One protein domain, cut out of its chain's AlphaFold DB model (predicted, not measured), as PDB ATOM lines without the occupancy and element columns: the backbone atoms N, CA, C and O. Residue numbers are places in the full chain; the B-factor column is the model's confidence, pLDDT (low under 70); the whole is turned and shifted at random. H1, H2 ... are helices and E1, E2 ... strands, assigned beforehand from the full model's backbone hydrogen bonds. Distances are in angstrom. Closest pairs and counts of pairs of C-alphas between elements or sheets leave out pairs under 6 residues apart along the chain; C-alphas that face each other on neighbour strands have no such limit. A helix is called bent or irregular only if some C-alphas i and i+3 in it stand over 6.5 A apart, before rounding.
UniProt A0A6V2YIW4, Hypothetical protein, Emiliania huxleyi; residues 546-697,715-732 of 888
ATOM      1  N   PHE A 546     170.193 174.592 225.063       52.50
ATOM      2  CA  PHE A 546     169.002 174.935 224.257       52.50
ATOM      3  C   PHE A 546     168.397 173.778 223.453       52.50
ATOM      4  O   PHE A 546     167.187 173.799 223.215       52.50
ATOM      5  N   LEU A 547     169.194 172.802 223.002       55.91
ATOM      6  CA  LEU A 547     168.736 171.737 222.103       55.91
ATOM      7  C   LEU A 547     169.351 170.386 222.504       55.91
ATOM      8  O   LEU A 547     170.573 170.303 222.610       55.91
ATOM      9  N   PRO A 548     168.557 169.308 222.670       59.81
ATOM     10  CA  PRO A 548     169.124 167.966 222.711       59.81
ATOM     11  C   PRO A 548     169.852 167.707 221.387       59.81
ATOM     12  O   PRO A 548     169.248 167.740 220.311       59.81
ATOM     13  N   VAL A 549     171.163 167.474 221.488       59.53
ATOM     14  CA  VAL A 549     172.158 167.394 220.398       59.53
ATOM     15  C   VAL A 549     171.926 166.195 219.478       59.53
ATOM     16  O   VAL A 549     172.822 165.813 218.766       59.53
ATOM     17  N   GLN A 550     170.764 165.555 219.475       63.31
ATOM     18  CA  GLN A 550     170.433 164.429 218.596       63.31
ATOM     19  C   GLN A 550     169.051 164.586 217.931       63.31
ATOM     20  O   GLN A 550     168.766 163.928 216.942       63.31
ATOM     21  N   CYS A 551     168.225 165.535 218.389       72.44
ATOM     22  CA  CYS A 551     166.871 165.780 217.865       72.44
ATOM     23  C   CYS A 551     166.821 166.748 216.668       72.44
ATOM     24  O   CYS A 551     165.754 167.108 216.174       72.44
ATOM     25  N   VAL A 552     167.974 167.258 216.248       74.81
ATOM     26  CA  VAL A 552     168.114 168.312 215.240       74.81
ATOM     27  C   VAL A 552     169.155 167.866 214.228       74.81
ATOM     28  O   VAL A 552     170.158 167.313 214.653       74.81
ATOM     29  N   SER A 553     168.985 168.130 212.932       79.94
ATOM     30  CA  SER A 553     169.989 167.754 211.925       79.94
ATOM     31  C   SER A 553     171.366 168.371 212.203       79.94
ATOM     32  O   SER A 553     171.468 169.497 212.708       79.94
ATOM     33  N   PHE A 554     172.434 167.657 211.838       84.38
ATOM     34  CA  PHE A 554     173.809 168.129 212.021       84.38
ATOM     35  C   PHE A 554     174.041 169.528 211.421       84.38
ATOM     36  O   PHE A 554     174.658 170.373 212.068       84.38
ATOM     37  N   SER A 555     173.467 169.837 210.249       84.88
ATOM     38  CA  SER A 555     173.547 171.167 209.619       84.88
ATOM     39  C   SER A 555     173.062 172.294 210.532       84.88
ATOM     40  O   SER A 555     173.713 173.332 210.645       84.88
ATOM     41  N   LEU A 556     171.923 172.110 211.208       81.88
ATOM     42  CA  LEU A 556     171.370 173.146 212.078       81.88
ATOM     43  C   LEU A 556     172.173 173.256 213.382       81.88
ATOM     44  O   LEU A 556     172.373 174.368 213.872       81.88
ATOM     45  N   ARG A 557     172.701 172.138 213.902       80.88
ATOM     46  CA  ARG A 557     173.644 172.160 215.036       80.88
ATOM     47  C   ARG A 557     174.915 172.928 214.679       80.88
ATOM     48  O   ARG A 557     175.350 173.772 215.455       80.88
ATOM     49  N   LEU A 558     175.458 172.695 213.484       85.81
ATOM     50  CA  LEU A 558     176.631 173.388 212.955       85.81
ATOM     51  C   LEU A 558     176.407 174.900 212.850       85.81
ATOM     52  O   LEU A 558     177.241 175.676 213.316       85.81
ATOM     53  N   ILE A 559     175.252 175.325 212.331       86.25
ATOM     54  CA  ILE A 559     174.870 176.743 212.274       86.25
ATOM     55  C   ILE A 559     174.735 177.331 213.682       86.25
ATOM     56  O   ILE A 559     175.299 178.389 213.960       86.25
ATOM     57  N   ALA A 560     174.010 176.660 214.578       81.00
ATOM     58  CA  ALA A 560     173.776 177.149 215.934       81.00
ATOM     59  C   ALA A 560     175.089 177.291 216.721       81.00
ATOM     60  O   ALA A 560     175.339 178.338 217.323       81.00
ATOM     61  N   TYR A 561     175.955 176.276 216.663       82.69
ATOM     62  CA  TYR A 561     177.244 176.276 217.349       82.69
ATOM     63  C   TYR A 561     178.179 177.356 216.795       82.69
ATOM     64  O   TYR A 561     178.775 178.101 217.569       82.69
ATOM     65  N   ALA A 562     178.254 177.517 215.469       87.56
ATOM     66  CA  ALA A 562     179.153 178.485 214.845       87.56
ATOM     67  C   ALA A 562     178.653 179.941 214.910       87.56
ATOM     68  O   ALA A 562     179.472 180.858 214.962       87.56
ATOM     69  N   LEU A 563     177.339 180.195 214.901       85.94
ATOM     70  CA  LEU A 563     176.797 181.562 214.937       85.94
ATOM     71  C   LEU A 563     176.520 182.076 216.352       85.94
ATOM     72  O   LEU A 563     176.507 183.293 216.546       85.94
ATOM     73  N   SER A 564     176.337 181.198 217.347       80.62
ATOM     74  CA  SER A 564     176.074 181.633 218.726       80.62
ATOM     75  C   SER A 564     177.143 182.588 219.289       80.62
ATOM     76  O   SER A 564     176.760 183.621 219.851       80.62
ATOM     77  N   PRO A 565     178.461 182.385 219.069       84.44
ATOM     78  CA  PRO A 565     179.467 183.302 219.590       84.44
ATOM     79  C   PRO A 565     179.534 184.599 218.772       84.44
ATOM     80  O   PRO A 565     179.787 185.661 219.337       84.44
ATOM     81  N   VAL A 566     179.247 184.546 217.462       85.94
ATOM     82  CA  VAL A 566     179.129 185.748 216.616       85.94
ATOM     83  C   VAL A 566     177.993 186.631 217.124       85.94
ATOM     84  O   VAL A 566     178.185 187.833 217.297       85.94
ATOM     85  N   GLY A 567     176.835 186.036 217.423       82.69
ATOM     86  CA  GLY A 567     175.687 186.736 217.995       82.69
ATOM     87  C   GLY A 567     176.012 187.380 219.342       82.69
ATOM     88  O   GLY A 567     175.686 188.548 219.555       82.69
ATOM     89  N   LEU A 568     176.724 186.665 220.220       81.56
ATOM     90  CA  LEU A 568     177.170 187.193 221.513       81.56
ATOM     91  C   LEU A 568     178.134 188.381 221.353       81.56
ATOM     92  O   LEU A 568     177.944 189.419 221.988       81.56
ATOM     93  N   ILE A 569     179.144 188.260 220.486       84.62
ATOM     94  CA  ILE A 569     180.120 189.330 220.226       84.62
ATOM     95  C   ILE A 569     179.430 190.543 219.586       84.62
ATOM     96  O   ILE A 569     179.652 191.675 220.018       84.62
ATOM     97  N   ALA A 570     178.552 190.324 218.602       85.75
ATOM     98  CA  ALA A 570     177.790 191.384 217.945       85.75
ATOM     99  C   ALA A 570     176.869 192.116 218.929       85.75
ATOM    100  O   ALA A 570     176.837 193.346 218.936       85.75
ATOM    101  N   LEU A 571     176.170 191.386 219.800       82.81
ATOM    102  CA  LEU A 571     175.312 191.978 220.820       82.81
ATOM    103  C   LEU A 571     176.110 192.847 221.797       82.81
ATOM    104  O   LEU A 571     175.689 193.965 222.098       82.81
ATOM    105  N   LEU A 572     177.266 192.361 222.264       80.62
ATOM    106  CA  LEU A 572     178.152 193.151 223.114       80.62
ATOM    107  C   LEU A 572     178.555 194.436 222.389       80.62
ATOM    108  O   LEU A 572     178.321 195.517 222.926       80.62
ATOM    109  N   LEU A 573     179.073 194.338 221.157       83.06
ATOM    110  CA  LEU A 573     179.484 195.489 220.344       83.06
ATOM    111  C   LEU A 573     178.351 196.509 220.160       83.06
ATOM    112  O   LEU A 573     178.559 197.701 220.395       83.06
ATOM    113  N   LEU A 574     177.145 196.052 219.812       83.88
ATOM    114  CA  LEU A 574     175.963 196.904 219.668       83.88
ATOM    115  C   LEU A 574     175.592 197.594 220.986       83.88
ATOM    116  O   LEU A 574     175.263 198.781 220.977       83.88
ATOM    117  N   LEU A 575     175.699 196.898 222.123       79.25
ATOM    118  CA  LEU A 575     175.436 197.468 223.443       79.25
ATOM    119  C   LEU A 575     176.425 198.594 223.776       79.25
ATOM    120  O   LEU A 575     176.007 199.678 224.185       79.25
ATOM    121  N   GLY A 576     177.731 198.389 223.581       78.50
ATOM    122  CA  GLY A 576     178.726 199.425 223.897       78.50
ATOM    123  C   GLY A 576     178.697 200.602 222.933       78.50
ATOM    124  O   GLY A 576     178.796 201.752 223.377       78.50
ATOM    125  N   VAL A 577     178.477 200.352 221.638       83.94
ATOM    126  CA  VAL A 577     178.229 201.421 220.660       83.94
ATOM    127  C   VAL A 577     176.965 202.189 221.043       83.94
ATOM    128  O   VAL A 577     177.008 203.414 221.128       83.94
ATOM    129  N   GLY A 578     175.870 201.501 221.375       81.81
ATOM    130  CA  GLY A 578     174.616 202.114 221.815       81.81
ATOM    131  C   GLY A 578     174.783 202.991 223.057       81.81
ATOM    132  O   GLY A 578     174.312 204.129 223.082       81.81
ATOM    133  N   ILE A 579     175.531 202.524 224.061       77.81
ATOM    134  CA  ILE A 579     175.855 203.298 225.270       77.81
ATOM    135  C   ILE A 579     176.649 204.569 224.920       77.81
ATOM    136  O   ILE A 579     176.344 205.652 225.431       77.81
ATOM    137  N   ARG A 580     177.654 204.473 224.039       79.88
ATOM    138  CA  ARG A 580     178.478 205.620 223.620       79.88
ATOM    139  C   ARG A 580     177.710 206.609 222.744       79.88
ATOM    140  O   ARG A 580     177.847 207.811 222.952       79.88
ATOM    141  N   VAL A 581     176.859 206.131 221.836       80.38
ATOM    142  CA  VAL A 581     175.974 206.972 221.013       80.38
ATOM    143  C   VAL A 581     174.935 207.682 221.882       80.38
ATOM    144  O   VAL A 581     174.663 208.861 221.675       80.38
ATOM    145  N   ASN A 582     174.398 207.023 222.913       79.12
ATOM    146  CA  ASN A 582     173.471 207.660 223.849       79.12
ATOM    147  C   ASN A 582     174.160 208.763 224.679       79.12
ATOM    148  O   ASN A 582     173.601 209.839 224.876       79.12
ATOM    149  N   ARG A 583     175.416 208.546 225.098       75.12
ATOM    150  CA  ARG A 583     176.241 209.594 225.729       75.12
ATOM    151  C   ARG A 583     176.561 210.744 224.783       75.12
ATOM    152  O   ARG A 583     176.545 211.889 225.211       75.12
ATOM    153  N   TRP A 584     176.819 210.445 223.513       78.50
ATOM    154  CA  TRP A 584     177.015 211.451 222.474       78.50
ATOM    155  C   TRP A 584     175.765 212.321 222.278       78.50
ATOM    156  O   TRP A 584     175.887 213.541 222.214       78.50
ATOM    157  N   ARG A 585     174.559 211.728 222.278       76.94
ATOM    158  CA  ARG A 585     173.291 212.483 222.214       76.94
ATOM    159  C   ARG A 585     173.094 213.419 223.413       76.94
ATOM    160  O   ARG A 585     172.475 214.465 223.251       76.94
ATOM    161  N   ALA A 586     173.607 213.045 224.586       76.88
ATOM    162  CA  ALA A 586     173.483 213.801 225.834       76.88
ATOM    163  C   ALA A 586     174.633 214.801 226.099       76.88
ATOM    164  O   ALA A 586     174.594 215.501 227.109       76.88
ATOM    165  N   ALA A 587     175.665 214.856 225.249       76.19
ATOM    166  CA  ALA A 587     176.808 215.753 225.422       76.19
ATOM    167  C   ALA A 587     176.495 217.177 224.923       76.19
ATOM    168  O   ALA A 587     175.851 217.345 223.887       76.19
ATOM    169  N   SER A 588     176.981 218.192 225.651       68.19
ATOM    170  CA  SER A 588     176.769 219.612 225.319       68.19
ATOM    171  C   SER A 588     177.492 220.036 224.034       68.19
ATOM    172  O   SER A 588     176.953 220.817 223.259       68.19
ATOM    173  N   GLU A 589     178.680 219.480 223.777       73.38
ATOM    174  CA  GLU A 589     179.394 219.596 222.503       73.38
ATOM    175  C   GLU A 589     179.394 218.230 221.816       73.38
ATOM    176  O   GLU A 589     179.823 217.227 222.396       73.38
ATOM    177  N   ARG A 590     178.877 218.172 220.584       70.94
ATOM    178  CA  ARG A 590     178.735 216.923 219.830       70.94
ATOM    179  C   ARG A 590     179.965 216.712 218.938       70.94
ATOM    180  O   ARG A 590     180.047 217.350 217.890       70.94
ATOM    181  N   PRO A 591     180.901 215.805 219.281       73.69
ATOM    182  CA  PRO A 591     181.940 215.382 218.341       73.69
ATOM    183  C   PRO A 591     181.312 214.655 217.140       73.69
ATOM    184  O   PRO A 591     180.110 214.384 217.127       73.69
ATOM    185  N   ARG A 592     182.092 214.297 216.115       83.31
ATOM    186  CA  ARG A 592     181.548 213.544 214.971       83.31
ATOM    187  C   ARG A 592     180.982 212.202 215.451       83.31
ATOM    188  O   ARG A 592     181.618 211.507 216.242       83.31
ATOM    189  N   LEU A 593     179.805 211.812 214.946       81.44
ATOM    190  CA  LEU A 593     179.156 210.535 215.292       81.44
ATOM    191  C   LEU A 593     180.113 209.344 215.093       81.44
ATOM    192  O   LEU A 593     180.154 208.436 215.922       81.44
ATOM    193  N   GLY A 594     180.939 209.398 214.042       80.69
ATOM    194  CA  GLY A 594     181.968 208.398 213.761       80.69
ATOM    195  C   GLY A 594     182.980 208.208 214.896       80.69
ATOM    196  O   GLY A 594     183.359 207.074 215.175       80.69
ATOM    197  N   ASP A 595     183.360 209.265 215.621       81.88
ATOM    198  CA  ASP A 595     184.302 209.160 216.745       81.88
ATOM    199  C   ASP A 595     183.664 208.483 217.964       81.88
ATOM    200  O   ASP A 595     184.321 207.716 218.672       81.88
ATOM    201  N   ALA A 596     182.370 208.725 218.202       80.94
ATOM    202  CA  ALA A 596     181.620 208.068 219.270       80.94
ATOM    203  C   ALA A 596     181.442 206.566 218.992       80.94
ATOM    204  O   ALA A 596     181.662 205.749 219.890       80.94
ATOM    205  N   VAL A 597     181.112 206.207 217.747       83.94
ATOM    206  CA  VAL A 597     181.007 204.810 217.297       83.94
ATOM    207  C   VAL A 597     182.371 204.120 217.363       83.94
ATOM    208  O   VAL A 597     182.483 203.062 217.979       83.94
ATOM    209  N   ARG A 598     183.431 204.747 216.832       85.12
ATOM    210  CA  ARG A 598     184.805 204.217 216.864       85.12
ATOM    211  C   ARG A 598     185.272 203.916 218.286       85.12
ATOM    212  O   ARG A 598     185.804 202.839 218.532       85.12
ATOM    213  N   ARG A 599     185.060 204.833 219.235       81.75
ATOM    214  CA  ARG A 599     185.424 204.606 220.645       81.75
ATOM    215  C   ARG A 599     184.586 203.499 221.289       81.75
ATOM    216  O   ARG A 599     185.132 202.729 222.064       81.75
ATOM    217  N   GLY A 600     183.299 203.390 220.949       82.12
ATOM    218  CA  GLY A 600     182.444 202.299 221.431       82.12
ATOM    219  C   GLY A 600     182.902 200.920 220.959       82.12
ATOM    220  O   GLY A 600     182.934 199.988 221.758       82.12
ATOM    221  N   ILE A 601     183.329 200.810 219.698       84.94
ATOM    222  CA  ILE A 601     183.922 199.580 219.160       84.94
ATOM    223  C   ILE A 601     185.241 199.268 219.883       84.94
ATOM    224  O   ILE A 601     185.435 198.147 220.350       84.94
ATOM    225  N   LEU A 602     186.131 200.257 220.032       85.62
ATOM    226  CA  LEU A 602     187.438 200.074 220.680       85.62
ATOM    227  C   LEU A 602     187.332 199.686 222.165       85.62
ATOM    228  O   LEU A 602     188.120 198.862 222.621       85.62
ATOM    229  N   ASP A 603     186.352 200.209 222.907       81.06
ATOM    230  CA  ASP A 603     186.130 199.847 224.317       81.06
ATOM    231  C   ASP A 603     185.740 198.370 224.503       81.06
ATOM    232  O   ASP A 603     186.063 197.766 225.525       81.06
ATOM    233  N   LEU A 604     185.032 197.791 223.528       84.25
ATOM    234  CA  LEU A 604     184.546 196.407 223.566       84.25
ATOM    235  C   LEU A 604     185.379 195.427 222.742       84.25
ATOM    236  O   LEU A 604     185.136 194.221 222.778       84.25
ATOM    237  N   THR A 605     186.398 195.923 222.049       86.94
ATOM    238  CA  THR A 605     187.359 195.079 221.342       86.94
ATOM    239  C   THR A 605     188.096 194.120 222.299       86.94
ATOM    240  O   THR A 605     188.165 192.940 221.966       86.94
ATOM    241  N   PRO A 606     188.572 194.524 223.502       85.81
ATOM    242  CA  PRO A 606     189.229 193.597 224.428       85.81
ATOM    243  C   PRO A 606     188.372 192.381 224.829       85.81
ATOM    244  O   PRO A 606     188.836 191.264 224.605       85.81
ATOM    245  N   PRO A 607     187.137 192.520 225.364       82.88
ATOM    246  CA  PRO A 607     186.315 191.352 225.692       82.88
ATOM    247  C   PRO A 607     185.920 190.542 224.448       82.88
ATOM    248  O   PRO A 607     185.867 189.318 224.526       82.88
ATOM    249  N   GLY A 608     185.716 191.185 223.290       86.81
ATOM    250  CA  GLY A 608     185.466 190.485 222.025       86.81
ATOM    251  C   GLY A 608     186.635 189.596 221.583       86.81
ATOM    252  O   GLY A 608     186.418 188.464 221.154       86.81
ATOM    253  N   LEU A 609     187.878 190.063 221.746       89.81
ATOM    254  CA  LEU A 609     189.083 189.281 221.447       89.81
ATOM    255  C   LEU A 609     189.264 188.098 222.407       89.81
ATOM    256  O   LEU A 609     189.653 187.025 221.955       89.81
ATOM    257  N   VAL A 610     188.933 188.257 223.696       88.19
ATOM    258  CA  VAL A 610     188.943 187.138 224.658       88.19
ATOM    259  C   VAL A 610     187.931 186.066 224.253       88.19
ATOM    260  O   VAL A 610     188.285 184.893 224.189       88.19
ATOM    261  N   LEU A 611     186.693 186.456 223.924       86.31
ATOM    262  CA  LEU A 611     185.675 185.505 223.463       86.31
ATOM    263  C   LEU A 611     186.121 184.803 222.176       86.31
ATOM    264  O   LEU A 611     186.041 183.582 222.085       86.31
ATOM    265  N   THR A 612     186.663 185.554 221.216       90.00
ATOM    266  CA  THR A 612     187.196 184.989 219.966       90.00
ATOM    267  C   THR A 612     188.291 183.953 220.253       90.00
ATOM    268  O   THR A 612     188.232 182.845 219.733       90.00
ATOM    269  N   PHE A 613     189.241 184.254 221.143       89.00
ATOM    270  CA  PHE A 613     190.294 183.316 221.554       89.00
ATOM    271  C   PHE A 613     189.743 182.028 222.192       89.00
ATOM    272  O   PHE A 613     190.260 180.940 221.935       89.00
ATOM    273  N   CYS A 614     188.685 182.125 223.002       85.50
ATOM    274  CA  CYS A 614     188.080 180.958 223.643       85.50
ATOM    275  C   CYS A 614     187.317 180.064 222.651       85.50
ATOM    276  O   CYS A 614     187.428 178.843 222.741       85.50
ATOM    277  N   PHE A 615     186.570 180.656 221.710       86.94
ATOM    278  CA  PHE A 615     185.676 179.917 220.808       86.94
ATOM    279  C   PHE A 615     186.335 179.431 219.513       86.94
ATOM    280  O   PHE A 615     185.911 178.408 218.980       86.94
ATOM    281  N   VAL A 616     187.358 180.116 218.982       89.50
ATOM    282  CA  VAL A 616     187.935 179.751 217.672       89.50
ATOM    283  C   VAL A 616     188.388 178.286 217.623       89.50
ATOM    284  O   VAL A 616     187.973 177.603 216.685       89.50
ATOM    285  N   PRO A 617     189.177 177.746 218.576       86.94
ATOM    286  CA  PRO A 617     189.653 176.366 218.477       86.94
ATOM    287  C   PRO A 617     188.534 175.321 218.561       86.94
ATOM    288  O   PRO A 617     188.594 174.328 217.837       86.94
ATOM    289  N   SER A 618     187.507 175.552 219.390       83.62
ATOM    290  CA  SER A 618     186.387 174.618 219.563       83.62
ATOM    291  C   SER A 618     185.417 174.655 218.381       83.62
ATOM    292  O   SER A 618     185.053 173.605 217.856       83.62
ATOM    293  N   VAL A 619     185.057 175.851 217.898       87.81
ATOM    294  CA  VAL A 619     184.222 176.029 216.697       87.81
ATOM    295  C   VAL A 619     184.934 175.493 215.465       87.81
ATOM    296  O   VAL A 619     184.325 174.761 214.692       87.81
ATOM    297  N   SER A 620     186.233 175.766 215.313       89.94
ATOM    298  CA  SER A 620     187.011 175.224 214.194       89.94
ATOM    299  C   SER A 620     187.019 173.695 214.223       89.94
ATOM    300  O   SER A 620     186.699 173.080 213.211       89.94
ATOM    301  N   ALA A 621     187.303 173.075 215.375       86.88
ATOM    302  CA  ALA A 621     187.270 171.618 215.509       86.88
ATOM    303  C   ALA A 621     185.896 171.039 215.130       86.88
ATOM    304  O   ALA A 621     185.825 170.077 214.370       86.88
ATOM    305  N   PHE A 622     184.802 171.652 215.595       85.94
ATOM    306  CA  PHE A 622     183.445 171.211 215.269       85.94
ATOM    307  C   PHE A 622     183.123 171.322 213.771       85.94
ATOM    308  O   PHE A 622     182.525 170.411 213.205       85.94
ATOM    309  N   VAL A 623     183.577 172.391 213.107       91.12
ATOM    310  CA  VAL A 623     183.411 172.580 211.656       91.12
ATOM    311  C   VAL A 623     184.191 171.529 210.859       91.12
ATOM    312  O   VAL A 623     183.639 170.930 209.939       91.12
ATOM    313  N   PHE A 624     185.447 171.251 211.224       91.62
ATOM    314  CA  PHE A 624     186.262 170.243 210.530       91.62
ATOM    315  C   PHE A 624     185.749 168.806 210.722       91.62
ATOM    316  O   PHE A 624     185.976 167.958 209.860       91.62
ATOM    317  N   ARG A 625     184.985 168.524 211.788       87.44
ATOM    318  CA  ARG A 625     184.343 167.211 211.988       87.44
ATOM    319  C   ARG A 625     183.305 166.853 210.915       87.44
ATOM    320  O   ARG A 625     182.950 165.685 210.830       87.44
ATOM    321  N   ALA A 626     182.879 167.789 210.060       90.38
ATOM    322  CA  ALA A 626     182.027 167.492 208.902       90.38
ATOM    323  C   ALA A 626     182.670 166.507 207.894       90.38
ATOM    324  O   ALA A 626     181.953 165.834 207.153       90.38
ATOM    325  N   TRP A 627     184.005 166.397 207.881       90.50
ATOM    326  CA  TRP A 627     184.761 165.422 207.077       90.50
ATOM    327  C   TRP A 627     185.166 164.167 207.864       90.50
ATOM    328  O   TRP A 627     185.893 163.323 207.350       90.50
ATOM    329  N   SER A 628     184.723 164.034 209.116       86.31
ATOM    330  CA  SER A 628     185.016 162.863 209.944       86.31
ATOM    331  C   SER A 628     184.052 161.724 209.601       86.31
ATOM    332  O   SER A 628     182.953 161.635 210.158       86.31
ATOM    333  N   CYS A 629     184.470 160.884 208.657       86.88
ATOM    334  CA  CYS A 629     183.742 159.712 208.171       86.88
ATOM    335  C   CYS A 629     184.429 158.422 208.631       86.88
ATOM    336  O   CYS A 629     185.657 158.344 208.612       86.88
ATOM    337  N   LYS A 630     183.625 157.431 209.031       83.38
ATOM    338  CA  LYS A 630     184.060 156.080 209.398       83.38
ATOM    339  C   LYS A 630     183.552 155.083 208.358       83.38
ATOM    340  O   LYS A 630     182.350 155.044 208.094       83.38
ATOM    341  N   ALA A 631     184.462 154.289 207.797       83.94
ATOM    342  CA  ALA A 631     184.167 153.275 206.790       83.94
ATOM    343  C   ALA A 631     183.802 151.919 207.416       83.94
ATOM    344  O   ALA A 631     184.383 151.508 208.420       83.94
ATOM    345  N   TYR A 632     182.864 151.215 206.783       83.06
ATOM    346  CA  TYR A 632     182.434 149.867 207.138       83.06
ATOM    347  C   TYR A 632     182.417 148.980 205.893       83.06
ATOM    348  O   TYR A 632     181.831 149.341 204.873       83.06
ATOM    349  N   VAL A 633     183.049 147.810 205.983       81.69
ATOM    350  CA  VAL A 633     183.158 146.846 204.879       81.69
ATOM    351  C   VAL A 633     181.828 146.115 204.698       81.69
ATOM    352  O   VAL A 633     181.327 145.506 205.645       81.69
ATOM    353  N   VAL A 634     181.259 146.168 203.493       79.44
ATOM    354  CA  VAL A 634     179.957 145.560 203.167       79.44
ATOM    355  C   VAL A 634     180.118 144.159 202.593       79.44
ATOM    356  O   VAL A 634     179.329 143.265 202.892       79.44
ATOM    357  N   ASP A 635     181.141 143.954 201.784       76.50
ATOM    358  CA  ASP A 635     181.404 142.694 201.108       76.50
ATOM    359  C   ASP A 635     182.846 142.263 201.379       76.50
ATOM    360  O   ASP A 635     183.753 143.089 201.454       76.50
ATOM    361  N   ALA A 636     183.045 140.964 201.577       68.44
ATOM    362  CA  ALA A 636     184.367 140.383 201.745       68.44
ATOM    363  C   ALA A 636     185.115 140.237 200.406       68.44
ATOM    364  O   ALA A 636     186.342 140.110 200.413       68.44
ATOM    365  N   ASP A 637     184.407 140.222 199.271       65.62
ATOM    366  CA  ASP A 637     184.985 139.945 197.946       65.62
ATOM    367  C   ASP A 637     185.266 141.212 197.145       65.62
ATOM    368  O   ASP A 637     186.337 141.355 196.549       65.62
ATOM    369  N   SER A 638     184.338 142.162 197.173       61.69
ATOM    370  CA  SER A 638     184.559 143.497 196.635       61.69
ATOM    371  C   SER A 638     185.057 144.431 197.736       61.69
ATOM    372  O   SER A 638     184.560 144.407 198.856       61.69
ATOM    373  N   THR A 639     186.019 145.309 197.437       65.31
ATOM    374  CA  THR A 639     186.428 146.408 198.335       65.31
ATOM    375  C   THR A 639     185.333 147.481 198.415       65.31
ATOM    376  O   THR A 639     185.595 148.670 198.231       65.31
ATOM    377  N   THR A 640     184.079 147.066 198.591       78.38
ATOM    378  CA  THR A 640     182.924 147.934 198.744       78.38
ATOM    379  C   THR A 640     182.756 148.250 200.220       78.38
ATOM    380  O   THR A 640     182.606 147.385 201.087       78.38
ATOM    381  N   TYR A 641     182.813 149.539 200.506       82.19
ATOM    382  CA  TYR A 641     182.655 150.080 201.838       82.19
ATOM    383  C   TYR A 641     181.576 151.154 201.813       82.19
ATOM    384  O   TYR A 641     181.363 151.840 200.812       82.19
ATOM    385  N   ILE A 642     180.876 151.282 202.932       85.50
ATOM    386  CA  ILE A 642     179.941 152.372 203.191       85.50
ATOM    387  C   ILE A 642     180.504 153.217 204.318       85.50
ATOM    388  O   ILE A 642     181.012 152.696 205.307       85.50
ATOM    389  N   GLU A 643     180.424 154.530 204.167       86.81
ATOM    390  CA  GLU A 643     180.964 155.461 205.146       86.81
ATOM    391  C   GLU A 643     179.846 156.252 205.813       86.81
ATOM    392  O   GLU A 643     178.982 156.800 205.131       86.81
ATOM    393  N   TYR A 644     179.888 156.360 207.138       86.88
ATOM    394  CA  TYR A 644     178.962 157.184 207.916       86.88
ATOM    395  C   TYR A 644     179.715 158.261 208.686       86.88
ATOM    396  O   TYR A 644     180.861 158.073 209.101       86.88
ATOM    397  N   MET A 645     179.073 159.407 208.897       85.81
ATOM    398  CA  MET A 645     179.667 160.491 209.671       85.81
ATOM    399  C   MET A 645     179.755 160.107 211.154       85.81
ATOM    400  O   MET A 645     178.769 159.731 211.779       85.81
ATOM    401  N   ARG A 646     180.929 160.278 211.770       79.62
ATOM    402  CA  ARG A 646     181.172 159.858 213.163       79.62
ATOM    403  C   ARG A 646     180.387 160.665 214.204       79.62
ATOM    404  O   ARG A 646     180.135 160.177 215.299       79.62
ATOM    405  N   GLN A 647     180.062 161.922 213.898       76.69
ATOM    406  CA  GLN A 647     179.281 162.793 214.791       76.69
ATOM    407  C   GLN A 647     177.768 162.601 214.643       76.69
ATOM    408  O   GLN A 647     177.018 162.972 215.545       76.69
ATOM    409  N   ASP A 648     177.323 162.074 213.503       80.44
ATOM    410  CA  ASP A 648     175.915 161.824 213.221       80.44
ATOM    411  C   ASP A 648     175.792 160.610 212.297       80.44
ATOM    412  O   ASP A 648     175.857 160.720 211.073       80.44
ATOM    413  N   ALA A 649     175.625 159.439 212.915       80.25
ATOM    414  CA  ALA A 649     175.534 158.144 212.246       80.25
ATOM    415  C   ALA A 649     174.357 158.032 211.255       80.25
ATOM    416  O   ALA A 649     174.310 157.083 210.477       80.25
ATOM    417  N   SER A 650     173.414 158.983 211.272       83.00
ATOM    418  CA  SER A 650     172.309 159.041 210.309       83.00
ATOM    419  C   SER A 650     172.744 159.516 208.919       83.00
ATOM    420  O   SER A 650     172.086 159.195 207.932       83.00
ATOM    421  N   VAL A 651     173.862 160.243 208.819       87.31
ATOM    422  CA  VAL A 651     174.350 160.809 207.557       87.31
ATOM    423  C   VAL A 651     175.420 159.904 206.958       87.31
ATOM    424  O   VAL A 651     176.523 159.768 207.493       87.31
ATOM    425  N   GLN A 652     175.119 159.336 205.793       88.69
ATOM    426  CA  GLN A 652     176.092 158.601 204.992       88.69
ATOM    427  C   GLN A 652     177.001 159.581 204.231       88.69
ATOM    428  O   GLN A 652     176.523 160.508 203.568       88.69
ATOM    429  N   CYS A 653     178.316 159.388 204.316       89.81
ATOM    430  CA  CYS A 653     179.296 160.212 203.617       89.81
ATOM    431  C   CYS A 653     179.235 159.993 202.097       89.81
ATOM    432  O   CYS A 653     178.729 158.981 201.618       89.81
ATOM    433  N   HIS A 654     179.702 160.981 201.327       88.94
ATOM    434  CA  HIS A 654     179.653 160.989 199.853       88.94
ATOM    435  C   HIS A 654     178.243 160.996 199.232       88.94
ATOM    436  O   HIS A 654     178.090 160.873 198.016       88.94
ATOM    437  N   THR A 655     177.204 161.209 200.039       90.56
ATOM    438  CA  THR A 655     175.832 161.423 199.562       90.56
ATOM    439  C   THR A 655     175.531 162.909 199.338       90.56
ATOM    440  O   THR A 655     176.274 163.796 199.762       90.56
ATOM    441  N   LYS A 656     174.396 163.218 198.691       91.44
ATOM    442  CA  LYS A 656     173.937 164.608 198.479       91.44
ATOM    443  C   LYS A 656     173.698 165.368 199.793       91.44
ATOM    444  O   LYS A 656     173.870 166.587 199.843       91.44
ATOM    445  N   GLU A 657     173.292 164.661 200.847       88.88
ATOM    446  CA  GLU A 657     173.096 165.248 202.174       88.88
ATOM    447  C   GLU A 657     174.439 165.645 202.802       88.88
ATOM    448  O   GLU A 657     174.597 166.777 203.267       88.88
ATOM    449  N   HIS A 658     175.446 164.770 202.703       92.19
ATOM    450  CA  HIS A 658     176.813 165.059 203.145       92.19
ATOM    451  C   HIS A 658     177.462 166.212 202.365       92.19
ATOM    452  O   HIS A 658     178.068 167.103 202.964       92.19
ATOM    453  N   ASP A 659     177.277 166.267 201.044       92.31
ATOM    454  CA  ASP A 659     177.764 167.370 200.201       92.31
ATOM    455  C   ASP A 659     177.168 168.731 200.622       92.31
ATOM    456  O   ASP A 659     177.855 169.754 200.663       92.31
ATOM    457  N   SER A 660     175.899 168.752 201.039       93.00
ATOM    458  CA  SER A 660     175.258 169.970 201.553       93.00
ATOM    459  C   SER A 660     175.878 170.437 202.878       93.00
ATOM    460  O   SER A 660     176.095 171.638 203.078       93.00
ATOM    461  N   ILE A 661     176.214 169.501 203.772       92.00
ATOM    462  CA  ILE A 661     176.869 169.786 205.059       92.00
ATOM    463  C   ILE A 661     178.303 170.286 204.851       92.00
ATOM    464  O   ILE A 661     178.711 171.274 205.463       92.00
ATOM    465  N   THR A 662     179.076 169.635 203.983       91.94
ATOM    466  CA  THR A 662     180.477 170.012 203.734       91.94
ATOM    467  C   THR A 662     180.588 171.389 203.074       91.94
ATOM    468  O   THR A 662     181.437 172.184 203.476       91.94
ATOM    469  N   LYS A 663     179.679 171.751 202.157       93.81
ATOM    470  CA  LYS A 663     179.586 173.119 201.603       93.81
ATOM    471  C   LYS A 663     179.346 174.176 202.681       93.81
ATOM    472  O   LYS A 663     180.011 175.213 202.691       93.81
ATOM    473  N   LEU A 664     178.429 173.905 203.609       93.50
ATOM    474  CA  LEU A 664     178.185 174.774 204.760       93.50
ATOM    475  C   LEU A 664     179.435 174.882 205.652       93.50
ATOM    476  O   LEU A 664     179.793 175.980 206.081       93.50
ATOM    477  N   ALA A 665     180.131 173.771 205.896       93.44
ATOM    478  CA  ALA A 665     181.363 173.758 206.675       93.44
ATOM    479  C   ALA A 665     182.479 174.594 206.017       93.44
ATOM    480  O   ALA A 665     183.137 175.363 206.713       93.44
ATOM    481  N   ILE A 666     182.646 174.546 204.688       93.75
ATOM    482  CA  ILE A 666     183.617 175.387 203.955       93.75
ATOM    483  C   ILE A 666     183.347 176.879 204.190       93.75
ATOM    484  O   ILE A 666     184.274 177.640 204.473       93.75
ATOM    485  N   PHE A 667     182.082 177.305 204.133       93.94
ATOM    486  CA  PHE A 667     181.716 178.690 204.437       93.94
ATOM    487  C   PHE A 667     182.107 179.083 205.872       93.94
ATOM    488  O   PHE A 667     182.655 180.162 206.110       93.94
ATOM    489  N   LEU A 668     181.895 178.185 206.835       93.81
ATOM    490  CA  LEU A 668     182.256 178.416 208.234       93.81
ATOM    491  C   LEU A 668     183.773 178.373 208.486       93.81
ATOM    492  O   LEU A 668     184.243 179.083 209.375       93.81
ATOM    493  N   ILE A 669     184.551 177.631 207.686       93.81
ATOM    494  CA  ILE A 669     186.027 177.669 207.706       93.81
ATOM    495  C   ILE A 669     186.532 179.073 207.337       93.81
ATOM    496  O   ILE A 669     187.447 179.601 207.973       93.81
ATOM    497  N   VAL A 670     185.918 179.716 206.341       93.38
ATOM    498  CA  VAL A 670     186.273 181.095 205.973       93.38
ATOM    499  C   VAL A 670     185.969 182.058 207.119       93.38
ATOM    500  O   VAL A 670     186.790 182.916 207.435       93.38
ATOM    501  N   LEU A 671     184.821 181.892 207.780       91.31
ATOM    502  CA  LEU A 671     184.390 182.779 208.859       91.31
ATOM    503  C   LEU A 671     185.241 182.642 210.133       91.31
ATOM    504  O   LEU A 671     185.593 183.651 210.742       91.31
ATOM    505  N   TRP A 672     185.562 181.412 210.539       92.31
ATOM    506  CA  TRP A 672     186.170 181.133 211.843       92.31
ATOM    507  C   TRP A 672     187.691 180.936 211.782       92.31
ATOM    508  O   TRP A 672     188.403 181.875 212.142       92.31
ATOM    509  N   PRO A 673     188.242 179.786 211.353       92.75
ATOM    510  CA  PRO A 673     189.686 179.570 211.374       92.75
ATOM    511  C   PRO A 673     190.446 180.566 210.486       92.75
ATOM    512  O   PRO A 673     191.410 181.169 210.950       92.75
ATOM    513  N   LEU A 674     189.995 180.824 209.252       94.31
ATOM    514  CA  LEU A 674     190.662 181.804 208.381       94.31
ATOM    515  C   LEU A 674     190.346 183.245 208.797       94.31
ATOM    516  O   LEU A 674     191.252 184.071 208.916       94.31
ATOM    517  N   GLY A 675     189.075 183.543 209.071       93.75
ATOM    518  CA  GLY A 675     188.628 184.881 209.454       93.75
ATOM    519  C   GLY A 675     189.287 185.388 210.734       93.75
ATOM    520  O   GLY A 675     189.703 186.544 210.788       93.75
ATOM    521  N   SER A 676     189.467 184.533 211.745       92.94
ATOM    522  CA  SER A 676     190.137 184.910 212.998       92.94
ATOM    523  C   SER A 676     191.644 185.139 212.835       92.94
ATOM    524  O   SER A 676     192.169 186.096 213.407       92.94
ATOM    525  N   LEU A 677     192.336 184.343 212.012       93.62
ATOM    526  CA  LEU A 677     193.750 184.567 211.680       93.62
ATOM    527  C   LEU A 677     193.943 185.895 210.940       93.62
ATOM    528  O   LEU A 677     194.826 186.686 211.291       93.62
ATOM    529  N   VAL A 678     193.085 186.185 209.958       95.06
ATOM    530  CA  VAL A 678     193.085 187.467 209.237       95.06
ATOM    531  C   VAL A 678     192.736 188.620 210.181       95.06
ATOM    532  O   VAL A 678     193.379 189.668 210.141       95.06
ATOM    533  N   LEU A 679     191.772 188.441 211.085       92.38
ATOM    534  CA  LEU A 679     191.408 189.447 212.084       92.38
ATOM    535  C   LEU A 679     192.581 189.761 213.023       92.38
ATOM    536  O   LEU A 679     192.916 190.927 213.215       92.38
ATOM    537  N   PHE A 680     193.235 188.748 213.593       93.38
ATOM    538  CA  PHE A 680     194.341 188.954 214.532       93.38
ATOM    539  C   PHE A 680     195.530 189.625 213.841       93.38
ATOM    540  O   PHE A 680     196.062 190.611 214.350       93.38
ATOM    541  N   THR A 681     195.910 189.156 212.653       92.31
ATOM    542  CA  THR A 681     197.020 189.741 211.887       92.31
ATOM    543  C   THR A 681     196.713 191.168 211.425       92.31
ATOM    544  O   THR A 681     197.530 192.065 211.641       92.31
ATOM    545  N   SER A 682     195.519 191.430 210.883       92.94
ATOM    546  CA  SER A 682     195.114 192.773 210.435       92.94
ATOM    547  C   SER A 682     195.005 193.794 211.571       92.94
ATOM    548  O   SER A 682     195.313 194.965 211.361       92.94
ATOM    549  N   LEU A 683     194.642 193.377 212.791       91.75
ATOM    550  CA  LEU A 683     194.651 194.242 213.978       91.75
ATOM    551  C   LEU A 683     196.070 194.535 214.491       91.75
ATOM    552  O   LEU A 683     196.319 195.601 215.063       91.75
ATOM    553  N   LEU A 684     197.008 193.607 214.289       91.00
ATOM    554  CA  LEU A 684     198.392 193.721 214.751       91.00
ATOM    555  C   LEU A 684     199.273 194.547 213.802       91.00
ATOM    556  O   LEU A 684     200.129 195.292 214.280       91.00
ATOM    557  N   VAL A 685     199.050 194.488 212.483       90.94
ATOM    558  CA  VAL A 685     199.855 195.219 211.481       90.94
ATOM    559  C   VAL A 685     199.908 196.739 211.745       90.94
ATOM    560  O   VAL A 685     201.011 197.277 211.859       90.94
ATOM    561  N   PRO A 686     198.785 197.460 211.956       89.88
ATOM    562  CA  PRO A 686     198.813 198.894 212.266       89.88
ATOM    563  C   PRO A 686     199.440 199.217 213.630       89.88
ATOM    564  O   PRO A 686     199.895 200.340 213.859       89.88
ATOM    565  N   CYS A 687     199.470 198.248 214.549       87.94
ATOM    566  CA  CYS A 687     200.075 198.418 215.867       87.94
ATOM    567  C   CYS A 687     201.612 198.377 215.814       87.94
ATOM    568  O   CYS A 687     202.243 198.916 216.722       87.94
ATOM    569  N   TYR A 688     202.217 197.828 214.750       89.06
ATOM    570  CA  TYR A 688     203.672 197.689 214.608       89.06
ATOM    571  C   TYR A 688     204.424 198.996 214.890       89.06
ATOM    572  O   TYR A 688     205.288 199.041 215.770       89.06
ATOM    573  N   LYS A 689     204.049 200.081 214.193       87.56
ATOM    574  CA  LYS A 689     204.709 201.387 214.323       87.56
ATOM    575  C   LYS A 689     204.578 201.938 215.744       87.56
ATOM    576  O   LYS A 689     205.575 202.341 216.326       87.56
ATOM    577  N   ALA A 690     203.372 201.881 216.314       85.31
ATOM    578  CA  ALA A 690     203.071 202.387 217.655       85.31
ATOM    579  C   ALA A 690     203.829 201.639 218.767       85.31
ATOM    580  O   ALA A 690     204.256 202.249 219.749       85.31
ATOM    581  N   LEU A 691     204.010 200.325 218.609       84.19
ATOM    582  CA  LEU A 691     204.735 199.480 219.559       84.19
ATOM    583  C   LEU A 691     206.243 199.747 219.530       84.19
ATOM    584  O   LEU A 691     206.869 199.814 220.587       84.19
ATOM    585  N   HIS A 692     206.813 199.959 218.340       83.69
ATOM    586  CA  HIS A 692     208.239 200.257 218.183       83.69
ATOM    587  C   HIS A 692     208.595 201.667 218.668       83.69
ATOM    588  O   HIS A 692     209.637 201.849 219.294       83.69
ATOM    589  N   THR A 693     207.716 202.653 218.459       84.50
ATOM    590  CA  THR A 693     207.921 204.036 218.926       84.50
ATOM    591  C   THR A 693     207.519 204.263 220.386       84.50
ATOM    592  O   THR A 693     207.685 205.370 220.887       84.50
ATOM    593  N   ARG A 694     206.995 203.240 221.084       78.94
ATOM    594  CA  ARG A 694     206.459 203.325 222.460       78.94
ATOM    595  C   ARG A 694     205.382 204.405 222.650       78.94
ATOM    596  O   ARG A 694     205.183 204.902 223.755       78.94
ATOM    597  N   THR A 695     204.643 204.736 221.591       82.31
ATOM    598  CA  THR A 695     203.549 205.718 221.623       82.31
ATOM    599  C   THR A 695     202.204 204.996 221.484       82.31
ATOM    600  O   THR A 695     201.809 204.665 220.360       82.31
ATOM    601  N   PRO A 696     201.484 204.711 222.587       79.12
ATOM    602  CA  PRO A 696     200.294 203.866 222.548       79.12
ATOM    603  C   PRO A 696     199.098 204.571 221.888       79.12
ATOM    604  O   PRO A 696     198.514 205.507 222.439       79.12
ATOM    605  N   THR A 697     198.671 204.069 220.728       86.44
ATOM    606  CA  THR A 697     197.426 204.484 220.057       86.44
ATOM    607  C   THR A 697     196.198 203.848 220.717       86.44
ATOM    608  O   THR A 697     196.314 202.812 221.378       86.44
ATOM    609  N   TYR A 715     205.678 190.434 218.633       90.44
ATOM    610  CA  TYR A 715     204.317 190.923 218.901       90.44
ATOM    611  C   TYR A 715     203.201 190.185 218.126       90.44
ATOM    612  O   TYR A 715     202.027 190.301 218.478       90.44
ATOM    613  N   TRP A 716     203.559 189.460 217.062       92.31
ATOM    614  CA  TRP A 716     202.676 188.664 216.203       92.31
ATOM    615  C   TRP A 716     202.550 187.192 216.632       92.31
ATOM    616  O   TRP A 716     201.810 186.441 215.998       92.31
ATOM    617  N   TRP A 717     203.227 186.776 217.709       94.62
ATOM    618  CA  TRP A 717     203.286 185.376 218.147       94.62
ATOM    619  C   TRP A 717     201.916 184.771 218.481       94.62
ATOM    620  O   TRP A 717     201.686 183.590 218.236       94.62
ATOM    621  N   GLU A 718     200.959 185.580 218.942       92.69
ATOM    622  CA  GLU A 718     199.585 185.122 219.193       92.69
ATOM    623  C   GLU A 718     198.927 184.513 217.942       92.69
ATOM    624  O   GLU A 718     198.187 183.537 218.043       92.69
ATOM    625  N   ALA A 719     199.210 185.054 216.751       92.69
ATOM    626  CA  ALA A 719     198.690 184.506 215.499       92.69
ATOM    627  C   ALA A 719     199.328 183.146 215.159       92.69
ATOM    628  O   ALA A 719     198.657 182.283 214.597       92.69
ATOM    629  N   VAL A 720     200.594 182.932 215.536       93.56
ATOM    630  CA  VAL A 720     201.298 181.646 215.372       93.56
ATOM    631  C   VAL A 720     200.706 180.589 216.291       93.56
ATOM    632  O   VAL A 720     200.419 179.478 215.844       93.56
ATOM    633  N   ASP A 721     200.483 180.930 217.563       92.06
ATOM    634  CA  ASP A 721     199.869 180.002 218.513       92.06
ATOM    635  C   ASP A 721     198.432 179.652 218.098       92.06
ATOM    636  O   ASP A 721     198.034 178.487 218.169       92.06
ATOM    637  N   LEU A 722     197.671 180.626 217.582       92.38
ATOM    638  CA  LEU A 722     196.341 180.376 217.027       92.38
ATOM    639  C   LEU A 722     196.390 179.451 215.801       92.38
ATOM    640  O   LEU A 722     195.607 178.504 215.728       92.38
ATOM    641  N   LEU A 723     197.319 179.685 214.867       93.31
ATOM    642  CA  LEU A 723     197.498 178.835 213.688       93.31
ATOM    643  C   LEU A 723     197.811 177.392 214.095       93.31
ATOM    644  O   LEU A 723     197.161 176.466 213.614       93.31
ATOM    645  N   ARG A 724     198.744 177.197 215.033       93.56
ATOM    646  CA  ARG A 724     199.070 175.875 215.580       93.56
ATOM    647  C   ARG A 724     197.838 175.184 216.161       93.56
ATOM    648  O   ARG A 724     197.611 174.014 215.867       93.56
ATOM    649  N   LYS A 725     197.041 175.892 216.967       92.31
ATOM    650  CA  LYS A 725     195.809 175.348 217.560       92.31
ATOM    651  C   LYS A 725     194.815 174.919 216.487       92.31
ATOM    652  O   LYS A 725     194.346 173.794 216.546       92.31
ATOM    653  N   ILE A 726     194.549 175.763 215.486       92.00
ATOM    654  CA  ILE A 726     193.630 175.444 214.378       92.00
ATOM    655  C   ILE A 726     194.093 174.197 213.615       92.00
ATOM    656  O   ILE A 726     193.277 173.336 213.278       92.00
ATOM    657  N   VAL A 727     195.399 174.080 213.356       93.19
ATOM    658  CA  VAL A 727     195.947 172.909 212.664       93.19
ATOM    659  C   VAL A 727     195.771 171.647 213.515       93.19
ATOM    660  O   VAL A 727     195.235 170.661 213.015       93.19
ATOM    661  N   LEU A 728     196.142 171.696 214.799       92.44
ATOM    662  CA  LEU A 728     196.071 170.547 215.708       92.44
ATOM    663  C   LEU A 728     194.643 170.162 216.129       92.44
ATOM    664  O   LEU A 728     194.414 169.005 216.463       92.44
ATOM    665  N   THR A 729     193.675 171.076 216.155       89.38
ATOM    666  CA  THR A 729     192.297 170.728 216.541       89.38
ATOM    667  C   THR A 729     191.408 170.399 215.343       89.38
ATOM    668  O   THR A 729     190.448 169.646 215.503       89.38
ATOM    669  N   GLY A 730     191.723 170.931 214.156       88.94
ATOM    670  CA  GLY A 730     190.851 170.879 212.983       88.94
ATOM    671  C   GLY A 730     191.491 170.307 211.718       88.94
ATOM    672  O   GLY A 730     191.036 169.284 211.221       88.94
ATOM    673  N   VAL A 731     192.539 170.944 211.184       90.44
ATOM    674  CA  VAL A 731     193.071 170.621 209.836       90.44
ATOM    675  C   VAL A 731     193.534 169.165 209.716       90.44
ATOM    676  O   VAL A 731     193.338 168.547 208.672       90.44
ATOM    677  N   VAL A 732     194.087 168.587 210.787       90.56
ATOM    678  CA  VAL A 732     194.527 167.179 210.798       90.56
ATOM    679  C   VAL A 732     193.370 166.187 210.566       90.56
ATOM    680  O   VAL A 732     193.619 165.087 210.079       90.56
TER     681      VAL A 732
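AT A GLANCE: This is residues 546 to 697 and 715 to 732 of the 888 residues of the protein "Hypothetical protein" of Emiliania huxleyi (UniProt A0A6V2YIW4). A small three-stranded sheet, E1 to E3, sits at one end of a long rod of helices, which forks away from it into two arms. Next to the sheet H1a, H3a and H5 pack round H2b; from there one arm is the helical hairpin H1b and H2a, and the other is H3b with H5 alongside, ending in H4. The 170 printed residues hold five named helices and three named strands in the order H1 H2 E1 E2 E3 H3 H4 H5; the sheet's order is E1 E2 E3, antiparallel, and the class is mostly helix. The whole is loose, with a radius of gyration of the C-alphas of 21.8 A and spans of 82 by 37 by 22 A.

IN THESE COORDINATES: The strands are E1, residues 629 to 633, E2, 641 to 645, and E3, 648 to 652. Three helices are bent, though each was assigned as one helix by its hydrogen bonds. H1, residues 554 to 585, has C-alphas 562 and 565 6.8 A apart; its arms are H1a, residues 554 to 562, and H1b, residues 565 to 585, 29.9 A long, and H1a begins with C-alpha 554 at (173.809, 168.129, 212.021). H2, residues 593 to 627, has C-alphas 614 and 617 7.1 A apart; its arms are H2a, 593 to 614, 32.0 A long, and H2b, 617 to 627. H2a is irregular, with C-alphas 603 and 606 7.0 A apart, and has a kink of 42 degrees near residue 607. H3, residues 656 to 684, has C-alphas 670 and 673 6.6 A apart; its arms are H3a, 656 to 670, 21.9 A long, and H3b, 673 to 684. H4 is residues 687 to 692; H5, 717 to 729, ends at C-alpha (192.297, 170.728, 216.541).

HOW THE PARTS SIT: E1, E2 and E3 form a meander, each strand the antiparallel neighbour of the one before; N 630 and O 644 are 2.8 A apart, N 645 and O 651 2.9 A. H3a only grazes the sheet, with residues 657 to 661. H2b touches H3a, with C-alphas of Val 623 and Ala 665 closest at 5.5 A. H2b also touches H1a, C-alphas of Ala 562 and Val 619 closest at 5.9 A, and H5, C-alphas of Ala 621 and Thr 729 closest at 5.2 A. H1b and H2a, a hairpin, touch at a shallow tilt of 26 degrees, opposite ways, C-alphas of Val 577 and Gly 600 closest at 4.4 A. H3b touches H5 at a shallow tilt of 5 degrees, opposite ways, C-alphas of Leu 677 and Ala 719 closest at 6.2 A. H1b and H3b are apart. H3b and H4 meet only through their link. Every O i to N i+4 pair is within hydrogen-bond range in H1a, H1b, H3a, H3b, H4 and H5; in H2a 15 of 18 are, in H2b 5 of 7.

THE WHOLE: The C-alphas of Ser 588 and Asp 637, the two farthest apart, are 84.6 A apart. Residues 698 to 714 are not printed, and C-alphas 697 and 715 are 15.3 A apart across the cut. Of the links printed whole, none is long. Confidence is low, with pLDDT under 70, at residues 546 to 550, 588 and 636 to 639.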